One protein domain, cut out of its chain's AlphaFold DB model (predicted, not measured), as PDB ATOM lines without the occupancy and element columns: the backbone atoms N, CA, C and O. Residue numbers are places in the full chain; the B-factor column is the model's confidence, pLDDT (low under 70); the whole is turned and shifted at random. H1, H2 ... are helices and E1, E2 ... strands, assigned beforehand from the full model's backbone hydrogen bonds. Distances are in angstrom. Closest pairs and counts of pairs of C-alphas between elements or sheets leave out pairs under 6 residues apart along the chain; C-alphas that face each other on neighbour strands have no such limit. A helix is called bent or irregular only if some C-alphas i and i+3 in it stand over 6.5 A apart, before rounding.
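What this domain is: This is residues 9 to 74 of the 75 residues of an uncharacterized protein of Bradyrhizobium diazoefficiens (UniProt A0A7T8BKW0). A small antiparallel sheet of four short strands has one long helix, H1, packed over one face, while the other face is bare. A long loop, residues 41 to 55, reaches out past one end of the sheet and comes back to begin the helix; Gly 51 in this loop and Ser 74 after the helix mark the two far ends of the elongated outline. The 66 printed residues hold four named strands and one named helix, in the order E1, E2, E3, E4, H1; the sheet runs in that same order, and the class is mixed, helices and strands. The whole is compact, with a radius of gyration of the C-alphas of 11.8 A and spans of 38 by 21 by 17 A.

How they stand to each other: Start with the edge strand E1, residues 11 to 13, and the inner strand E2, residues 17 to 20: they form a hairpin, antiparallel at 167 degrees, with N 12 and O 19 within hydrogen-bond range at 2.8 A. Next look at E3, residues 25 to 29, which forms a hairpin with E2, antiparallel at 164 degrees, with N 18 and O 27 at 2.8 A. The other edge strand, E4, residues 36 to 40, forms a hairpin with E3, antiparallel at 160 degrees, with N 28 and O 38 at 2.9 A. The four strands make a meander, each the antiparallel neighbour of the one before, and E1 and E4 are apart. H1, residues 56 to 71, is on one face of this sheet, an arrangement of two layers, at a height over the sheet of 8.0 A. It lies over E2 and E3 and runs slantwise to the strands, at 34 degrees to E2 on the local plane. Its closest C-alphas to E2 are those of Ala 63 and Val 18, 6.2 A apart; to E3, those of Ala 63 and Trp 27, 7.0 A apart. In H1, 9 of 12 O i to N i+4 pairs are within hydrogen-bond range.

Where its parts are: Find C-alpha 11 at (28.439, -27.954, 1.074), where E1 begins; it is 6.3 A long. E2 measures 10.1 A, E3 13.6 A and E4 10.4 A. H1 runs 22.1 A, from C-alpha 56 at (19.511, -32.248, -7.900) to C-alpha 71 at (19.122, -29.317, 13.964). It is irregular, but only just: C-alphas 58 and 61 are 6.51 A apart.

The domain as a whole: The C-alphas of Gly 51 and Ser 74, the two farthest apart, are 37.9 A from each other. The printed part has no cut. The link from E4 to H1, 15 residues, is long. The mean pLDDT of the printed part is 88.8, and residues 72 to 74 are under 70.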
ATOM      1  N   ASP A   9      31.768 -32.320   1.507       94.94
ATOM      2  CA  ASP A   9      32.737 -31.205   1.528       94.94
ATOM      3  C   ASP A   9      32.365 -30.050   0.574       94.94
ATOM      4  O   ASP A   9      32.767 -28.906   0.764       94.94
ATOM      5  N   GLN A  10      31.531 -30.321  -0.434       95.12
ATOM      6  CA  GLN A  10      31.059 -29.310  -1.386       95.12
ATOM      7  C   GLN A  10      29.911 -28.455  -0.833       95.12
ATOM      8  O   GLN A  10      29.384 -27.600  -1.553       95.12
ATOM      9  N   PHE A  11      29.509 -28.685   0.418       96.12
ATOM     10  CA  PHE A  11      28.439 -27.954   1.074       96.12
ATOM     11  C   PHE A  11      28.961 -27.105   2.222       96.12
ATOM     12  O   PHE A  11      29.667 -27.577   3.109       96.12
ATOM     13  N   GLN A  12      28.524 -25.853   2.243       95.81
ATOM     14  CA  GLN A  12      28.609 -25.005   3.418       95.81
ATOM     15  C   GLN A  12      27.327 -25.163   4.239       95.81
ATOM     16  O   GLN A  12      26.225 -25.033   3.703       95.81
ATOM     17  N   VAL A  13      27.477 -25.441   5.533       92.56
ATOM     18  CA  VAL A  13      26.367 -25.546   6.484       92.56
ATOM     19  C   VAL A  13      26.384 -24.320   7.389       92.56
ATOM     20  O   VAL A  13      27.362 -24.076   8.092       92.56
ATOM     21  N   ASP A  14      25.290 -23.572   7.367       90.06
ATOM     22  CA  ASP A  14      25.004 -22.415   8.210       90.06
ATOM     23  C   ASP A  14      23.833 -22.731   9.159       90.06
ATOM     24  O   ASP A  14      23.136 -23.739   9.003       90.06
ATOM     25  N   GLU A  15      23.578 -21.850  10.134       85.25
ATOM     26  CA  GLU A  15      22.557 -22.054  11.180       85.25
ATOM     27  C   GLU A  15      21.178 -22.402  10.601       85.25
ATOM     28  O   GLU A  15      20.491 -23.277  11.124       85.25
ATOM     29  N   ASN A  16      20.791 -21.743   9.502       89.56
ATOM     30  CA  ASN A  16      19.479 -21.907   8.878       89.56
ATOM     31  C   ASN A  16      19.533 -22.343   7.406       89.56
ATOM     32  O   ASN A  16      18.504 -22.690   6.825       89.56
ATOM     33  N   GLU A  17      20.723 -22.502   6.826       92.44
ATOM     34  CA  GLU A  17      20.911 -22.818   5.408       92.44
ATOM     35  C   GLU A  17      21.976 -23.895   5.166       92.44
ATOM     36  O   GLU A  17      22.934 -24.020   5.916       92.44
ATOM     37  N   VAL A  18      21.817 -24.666   4.092       94.75
ATOM     38  CA  VAL A  18      22.878 -25.471   3.481       94.75
ATOM     39  C   VAL A  18      23.064 -24.988   2.046       94.75
ATOM     40  O   VAL A  18      22.097 -24.936   1.284       94.75
ATOM     41  N   THR A  19      24.293 -24.637   1.672       96.31
ATOM     42  CA  THR A  19      24.648 -24.140   0.335       96.31
ATOM     43  C   THR A  19      25.598 -25.108  -0.358       96.31
ATOM     44  O   THR A  19      26.673 -25.381   0.160       96.31
ATOM     45  N   HIS A  20      25.251 -25.586  -1.552       95.94
ATOM     46  CA  HIS A  20      26.167 -26.315  -2.427       95.94
ATOM     47  C   HIS A  20      27.044 -25.321  -3.191       95.94
ATOM     48  O   HIS A  20      26.586 -24.659  -4.126       95.94
ATOM     49  N   THR A  21      28.309 -25.217  -2.798       95.19
ATOM     50  CA  THR A  21      29.264 -24.218  -3.296       95.19
ATOM     51  C   THR A  21      29.432 -24.232  -4.824       95.19
ATOM     52  O   THR A  21      29.371 -23.155  -5.419       95.19
ATOM     53  N   PRO A  22      29.565 -25.393  -5.505       93.44
ATOM     54  CA  PRO A  22      29.775 -25.428  -6.954       93.44
ATOM     55  C   PRO A  22      28.618 -24.835  -7.763       93.44
ATOM     56  O   PRO A  22      28.843 -24.163  -8.766       93.44
ATOM     57  N   THR A  23      27.374 -25.076  -7.338       92.88
ATOM     58  CA  THR A  23      26.184 -24.629  -8.083       92.88
ATOM     59  C   THR A  23      25.482 -23.439  -7.450       92.88
ATOM     60  O   THR A  23      24.506 -22.946  -8.014       92.88
ATOM     61  N   SER A  24      25.937 -22.982  -6.282       94.81
ATOM     62  CA  SER A  24      25.228 -22.003  -5.448       94.81
ATOM     63  C   SER A  24      23.781 -22.409  -5.128       94.81
ATOM     64  O   SER A  24      22.934 -21.551  -4.878       94.81
ATOM     65  N   ALA A  25      23.473 -23.710  -5.168       95.94
ATOM     66  CA  ALA A  25      22.163 -24.206  -4.769       95.94
ATOM     67  C   ALA A  25      22.015 -24.111  -3.253       95.94
ATOM     68  O   ALA A  25      22.972 -24.364  -2.526       95.94
ATOM     69  N   ARG A  26      20.828 -23.743  -2.780       95.56
ATOM     70  CA  ARG A  26      20.567 -23.472  -1.365       95.56
ATOM     71  C   ARG A  26      19.318 -24.181  -0.884       95.56
ATOM     72  O   ARG A  26      18.285 -24.157  -1.556       95.56
ATOM     73  N   TRP A  27      19.415 -24.737   0.314       94.62
ATOM     74  CA  TRP A  27      18.314 -25.315   1.070       94.62
ATOM     75  C   TRP A  27      18.249 -24.602   2.413       94.62
ATOM     76  O   TRP A  27      19.114 -24.784   3.269       94.62
ATOM     77  N   THR A  28      17.233 -23.769   2.592       92.62
ATOM     78  CA  THR A  28      17.028 -22.993   3.813       92.62
ATOM     79  C   THR A  28      15.876 -23.609   4.593       92.62
ATOM     80  O   THR A  28      14.791 -23.830   4.053       92.62
ATOM     81  N   ALA A  29      16.103 -23.884   5.868       90.56
ATOM     82  CA  ALA A  29      15.098 -24.370   6.805       90.56
ATOM     83  C   ALA A  29      14.749 -23.266   7.806       90.56
ATOM     84  O   ALA A  29      15.569 -22.388   8.079       90.56
ATOM     85  N   TYR A  30      13.536 -23.313   8.351       85.44
ATOM     86  CA  TYR A  30      13.165 -22.424   9.449       85.44
ATOM     87  C   TYR A  30      13.962 -22.762  10.719       85.44
ATOM     88  O   TYR A  30      14.359 -23.918  10.903       85.44
ATOM     89  N   PRO A  31      14.189 -21.781  11.608       78.56
ATOM     90  CA  PRO A  31      14.863 -22.026  12.877       78.56
ATOM     91  C   PRO A  31      14.115 -23.092  13.686       78.56
ATOM     92  O   PRO A  31      12.899 -23.011  13.859       78.56
ATOM     93  N   GLY A  32      14.848 -24.107  14.151       76.31
ATOM     94  CA  GLY A  32      14.293 -25.248  14.890       76.31
ATOM     95  C   GLY A  32      13.566 -26.297  14.039       76.31
ATOM     96  O   GLY A  32      12.994 -27.226  14.601       76.31
ATOM     97  N   HIS A  33      13.573 -26.176  12.705       81.62
ATOM     98  CA  HIS A  33      13.013 -27.182  11.804       81.62
ATOM     99  C   HIS A  33      14.118 -27.926  11.033       81.62
ATOM    100  O   HIS A  33      15.004 -27.284  10.463       81.62
ATOM    101  N   PRO A  34      14.054 -29.268  10.948       79.69
ATOM    102  CA  PRO A  34      15.029 -30.067  10.205       79.69
ATOM    103  C   PRO A  34      14.763 -30.106   8.690       79.69
ATOM    104  O   PRO A  34      15.624 -30.531   7.924       79.69
ATOM    105  N   GLU A  35      13.575 -29.688   8.245       83.88
ATOM    106  CA  GLU A  35      13.135 -29.773   6.849       83.88
ATOM    107  C   GLU A  35      13.299 -28.435   6.114       83.88
ATOM    108  O   GLU A  35      12.953 -27.387   6.673       83.88
ATOM    109  N   PRO A  36      13.777 -28.432   4.852       86.06
ATOM    110  CA  PRO A  36      13.930 -27.199   4.095       86.06
ATOM    111  C   PRO A  36      12.564 -26.594   3.778       86.06
ATOM    112  O   PRO A  36      11.694 -27.235   3.193       86.06
ATOM    113  N   ALA A  37      12.411 -25.320   4.111       87.81
ATOM    114  CA  ALA A  37      11.240 -24.528   3.764       87.81
ATOM    115  C   ALA A  37      11.406 -23.829   2.409       87.81
ATOM    116  O   ALA A  37      10.433 -23.611   1.689       87.81
ATOM    117  N   ILE A  38      12.643 -23.459   2.064       92.25
ATOM    118  CA  ILE A  38      12.974 -22.709   0.855       92.25
ATOM    119  C   ILE A  38      14.079 -23.456   0.112       92.25
ATOM    120  O   ILE A  38      15.097 -23.830   0.692       92.25
ATOM    121  N   TYR A  39      13.883 -23.642  -1.190       92.62
ATOM    122  CA  TYR A  39      14.867 -24.237  -2.085       92.62
ATOM    123  C   TYR A  39      15.183 -23.281  -3.232       92.62
ATOM    124  O   TYR A  39      14.287 -22.878  -3.977       92.62
ATOM    125  N   SER A  40      16.463 -22.954  -3.389       93.88
ATOM    126  CA  SER A  40      16.982 -22.218  -4.541       93.88
ATOM    127  C   SER A  40      17.883 -23.144  -5.360       93.88
ATOM    128  O   SER A  40      18.943 -23.532  -4.872       93.88
ATOM    129  N   PRO A  41      17.515 -23.502  -6.603       90.00
ATOM    130  CA  PRO A  41      18.243 -24.506  -7.382       90.00
ATOM    131  C   PRO A  41      19.631 -24.063  -7.859       90.00
ATOM    132  O   PRO A  41      20.447 -24.915  -8.207       90.00
ATOM    133  N   GLY A  42      19.910 -22.756  -7.899       91.81
ATOM    134  CA  GLY A  42      21.156 -22.230  -8.455       91.81
ATOM    135  C   GLY A  42      21.406 -22.771  -9.867       91.81
ATOM    136  O   GLY A  42      20.524 -22.715 -10.721       91.81
ATOM    137  N   MET A  43      22.594 -23.333 -10.078       92.81
ATOM    138  CA  MET A  43      23.031 -23.961 -11.329       92.81
ATOM    139  C   MET A  43      22.880 -25.496 -11.340       92.81
ATOM    140  O   MET A  43      23.504 -26.164 -12.161       92.81
ATOM    141  N   LEU A  44      22.093 -26.096 -10.438       91.50
ATOM    142  CA  LEU A  44      21.832 -27.541 -10.503       91.50
ATOM    143  C   LEU A  44      21.140 -27.923 -11.818       91.50
ATOM    144  O   LEU A  44      20.214 -27.248 -12.266       91.50
ATOM    145  N   GLY A  45      21.582 -29.029 -12.416       87.31
ATOM    146  CA  GLY A  45      21.131 -29.499 -13.728       87.31
ATOM    147  C   GLY A  45      21.667 -28.676 -14.903       87.31
ATOM    148  O   GLY A  45      21.226 -28.879 -16.033       87.31
ATOM    149  N   SER A  46      22.582 -27.737 -14.646       88.56
ATOM    150  CA  SER A  46      23.318 -27.004 -15.674       88.56
ATOM    151  C   SER A  46      24.772 -27.458 -15.715       88.56
ATOM    152  O   SER A  46      25.385 -27.712 -14.679       88.56
ATOM    153  N   VAL A  47      25.345 -27.457 -16.918       87.94
ATOM    154  CA  VAL A  47      26.782 -27.654 -17.107       87.94
ATOM    155  C   VAL A  47      27.506 -26.373 -16.699       87.94
ATOM    156  O   VAL A  47      27.282 -25.304 -17.275       87.94
ATOM    157  N   LEU A  48      28.360 -26.479 -15.688       87.25
ATOM    158  CA  LEU A  48      29.185 -25.386 -15.194       87.25
ATOM    159  C   LEU A  48      30.318 -25.050 -16.184       87.25
ATOM    160  O   LEU A  48      30.699 -25.883 -17.008       87.25
ATOM    161  N   PRO A  49      30.921 -23.847 -16.107       85.44
ATOM    162  CA  PRO A  49      32.010 -23.445 -17.007       85.44
ATOM    163  C   PRO A  49      33.277 -24.313 -16.915       85.44
ATOM    164  O   PRO A  49      34.083 -24.308 -17.842       85.44
ATOM    165  N   ASN A  50      33.456 -25.074 -15.831       85.06
ATOM    166  CA  ASN A  50      34.526 -26.067 -15.691       85.06
ATOM    167  C   ASN A  50      34.171 -27.442 -16.302       85.06
ATOM    168  O   ASN A  50      34.999 -28.349 -16.272       85.06
ATOM    169  N   GLY A  51      32.969 -27.591 -16.867       84.69
ATOM    170  CA  GLY A  51      32.466 -28.820 -17.480       84.69
ATOM    171  C   GLY A  51      31.768 -29.781 -16.517       84.69
ATOM    172  O   GLY A  51      31.289 -30.819 -16.974       84.69
ATOM    173  N   ASP A  52      31.689 -29.451 -15.224       89.81
ATOM    174  CA  ASP A  52      30.954 -30.261 -14.255       89.81
ATOM    175  C   ASP A  52      29.444 -30.160 -14.457       89.81
ATOM    176  O   ASP A  52      28.911 -29.110 -14.818       89.81
ATOM    177  N   ASP A  53      28.752 -31.253 -14.156       90.81
ATOM    178  CA  ASP A  53      27.304 -31.363 -14.283       90.81
ATOM    179  C   ASP A  53      26.737 -31.999 -13.010       90.81
ATOM    180  O   ASP A  53      26.772 -33.219 -12.822       90.81
ATOM    181  N   TYR A  54      26.269 -31.144 -12.099       91.94
ATOM    182  CA  TYR A  54      25.737 -31.539 -10.796       91.94
ATOM    183  C   TYR A  54      24.214 -31.572 -10.836       91.94
ATOM    184  O   TYR A  54      23.568 -30.566 -11.137       91.94
ATOM    185  N   TRP A  55      23.630 -32.713 -10.483       91.38
ATOM    186  CA  TRP A  55      22.185 -32.913 -10.529       91.38
ATOM    187  C   TRP A  55      21.557 -32.801  -9.148       91.38
ATOM    188  O   TRP A  55      22.155 -33.135  -8.125       91.38
ATOM    189  N   ARG A  56      20.301 -32.348  -9.130       90.50
ATOM    190  CA  ARG A  56      19.511 -32.248  -7.900       90.50
ATOM    191  C   ARG A  56      19.378 -33.599  -7.199       90.50
ATOM    192  O   ARG A  56      19.482 -33.643  -5.984       90.50
ATOM    193  N   GLU A  57      19.184 -34.671  -7.964       91.62
ATOM    194  CA  GLU A  57      19.017 -36.040  -7.457       91.62
ATOM    195  C   GLU A  57      20.209 -36.497  -6.599       91.62
ATOM    196  O   GLU A  57      20.032 -37.244  -5.642       91.62
ATOM    197  N   ASP A  58      21.413 -36.012  -6.917       92.31
ATOM    198  CA  ASP A  58      22.645 -36.324  -6.195       92.31
ATOM    199  C   ASP A  58      22.899 -35.343  -5.034       92.31
ATOM    200  O   ASP A  58      23.366 -35.744  -3.968       92.31
ATOM    201  N   ALA A  59      22.581 -34.054  -5.216       92.56
ATOM    202  CA  ALA A  59      22.873 -33.007  -4.232       92.56
ATOM    203  C   ALA A  59      21.833 -32.891  -3.105       92.56
ATOM    204  O   ALA A  59      22.194 -32.674  -1.949       92.56
ATOM    205  N   GLU A  60      20.548 -33.050  -3.423       93.19
ATOM    206  CA  GLU A  60      19.442 -32.934  -2.471       93.19
ATOM    207  C   GLU A  60      19.531 -33.912  -1.286       93.19
ATOM    208  O   GLU A  60      19.415 -33.443  -0.153       93.19
ATOM    209  N   PRO A  61      19.793 -35.226  -1.455       94.25
ATOM    210  CA  PRO A  61      19.870 -36.134  -0.308       94.25
ATOM    211  C   PRO A  61      21.005 -35.774   0.662       94.25
ATOM    212  O   PRO A  61      20.855 -35.938   1.873       94.25
ATOM    213  N   ILE A  62      22.126 -35.249   0.152       95.00
ATOM    214  CA  ILE A  62      23.248 -34.799   0.983       95.00
ATOM    215  C   ILE A  62      22.878 -33.501   1.705       95.00
ATOM    216  O   ILE A  62      23.065 -33.404   2.918       95.00
ATOM    217  N   ALA A  63      22.286 -32.538   0.994       93.25
ATOM    218  CA  ALA A  63      21.841 -31.283   1.587       93.25
ATOM    219  C   ALA A  63      20.830 -31.512   2.720       93.25
ATOM    220  O   ALA A  63      20.996 -30.956   3.802       93.25
ATOM    221  N   LEU A  64      19.833 -32.379   2.509       91.88
ATOM    222  CA  LEU A  64      18.831 -32.741   3.517       91.88
ATOM    223  C   LEU A  64      19.457 -33.416   4.742       91.88
ATOM    224  O   LEU A  64      19.101 -33.091   5.874       91.88
ATOM    225  N   LYS A  65      20.416 -34.326   4.529       92.38
ATOM    226  CA  LYS A  65      21.155 -34.978   5.617       92.38
ATOM    227  C   LYS A  65      21.909 -33.953   6.470       92.38
ATOM    228  O   LYS A  65      21.836 -34.021   7.695       92.38
ATOM    229  N   LEU A  66      22.606 -33.007   5.838       92.25
ATOM    230  CA  LEU A  66      23.349 -31.948   6.532       92.25
ATOM    231  C   LEU A  66      22.411 -30.982   7.271       92.25
ATOM    232  O   LEU A  66      22.682 -30.612   8.413       92.25
ATOM    233  N   LEU A  67      21.282 -30.630   6.650       89.56
ATOM    234  CA  LEU A  67      20.253 -29.771   7.235       89.56
ATOM    235  C   LEU A  67      19.654 -30.391   8.504       89.56
ATOM    236  O   LEU A  67      19.551 -29.726   9.531       89.56
ATOM    237  N   ALA A  68      19.327 -31.683   8.457       87.56
ATOM    238  CA  ALA A  68      18.816 -32.414   9.609       87.56
ATOM    239  C   ALA A  68      19.881 -32.578  10.708       87.56
ATOM    240  O   ALA A  68      19.585 -32.391  11.888       87.56
ATOM    241  N   ALA A  69      21.130 -32.879  10.331       86.69
ATOM    242  CA  ALA A  69      22.238 -33.032  11.274       86.69
ATOM    243  C   ALA A  69      22.525 -31.748  12.063       86.69
ATOM    244  O   ALA A  69      22.844 -31.829  13.248       86.69
ATOM    245  N   ARG A  70      22.361 -30.570  11.445       81.25
ATOM    246  CA  ARG A  70      22.526 -29.296  12.157       81.25
ATOM    247  C   ARG A  70      21.474 -29.112  13.256       81.25
ATOM    248  O   ARG A  70      21.795 -28.561  14.298       81.25
ATOM    249  N   SER A  71      20.227 -29.540  13.021       72.31
ATOM    250  CA  SER A  71      19.122 -29.317  13.964       72.31
ATOM    251  C   SER A  71      19.392 -30.052  15.274       72.31
ATOM    252  O   SER A  71      19.201 -29.482  16.337       72.31
ATOM    253  N   MET A  72      19.930 -31.272  15.179       67.12
ATOM    254  CA  MET A  72      20.276 -32.105  16.335       67.12
ATOM    255  C   MET A  72      21.505 -31.611  17.114       67.12
ATOM    256  O   MET A  72      21.766 -32.103  18.206       67.12
ATOM    257  N   ALA A  73      22.301 -30.692  16.556       61.25
ATOM    258  CA  ALA A  73      23.475 -30.136  17.228       61.25
ATOM    259  C   ALA A  73      23.146 -28.913  18.107       61.25
ATOM    260  O   ALA A  73      24.011 -28.466  18.859       61.25
ATOM    261  N   SER A  74      21.921 -28.383  18.013       53.94
ATOM    262  CA  SER A  74      21.461 -27.189  18.739       53.94
ATOM    263  C   SER A  74      20.558 -27.504  19.946       53.94
ATOM    264  O   SER A  74      19.914 -26.589  20.462       53.94
TER     265      SER A  74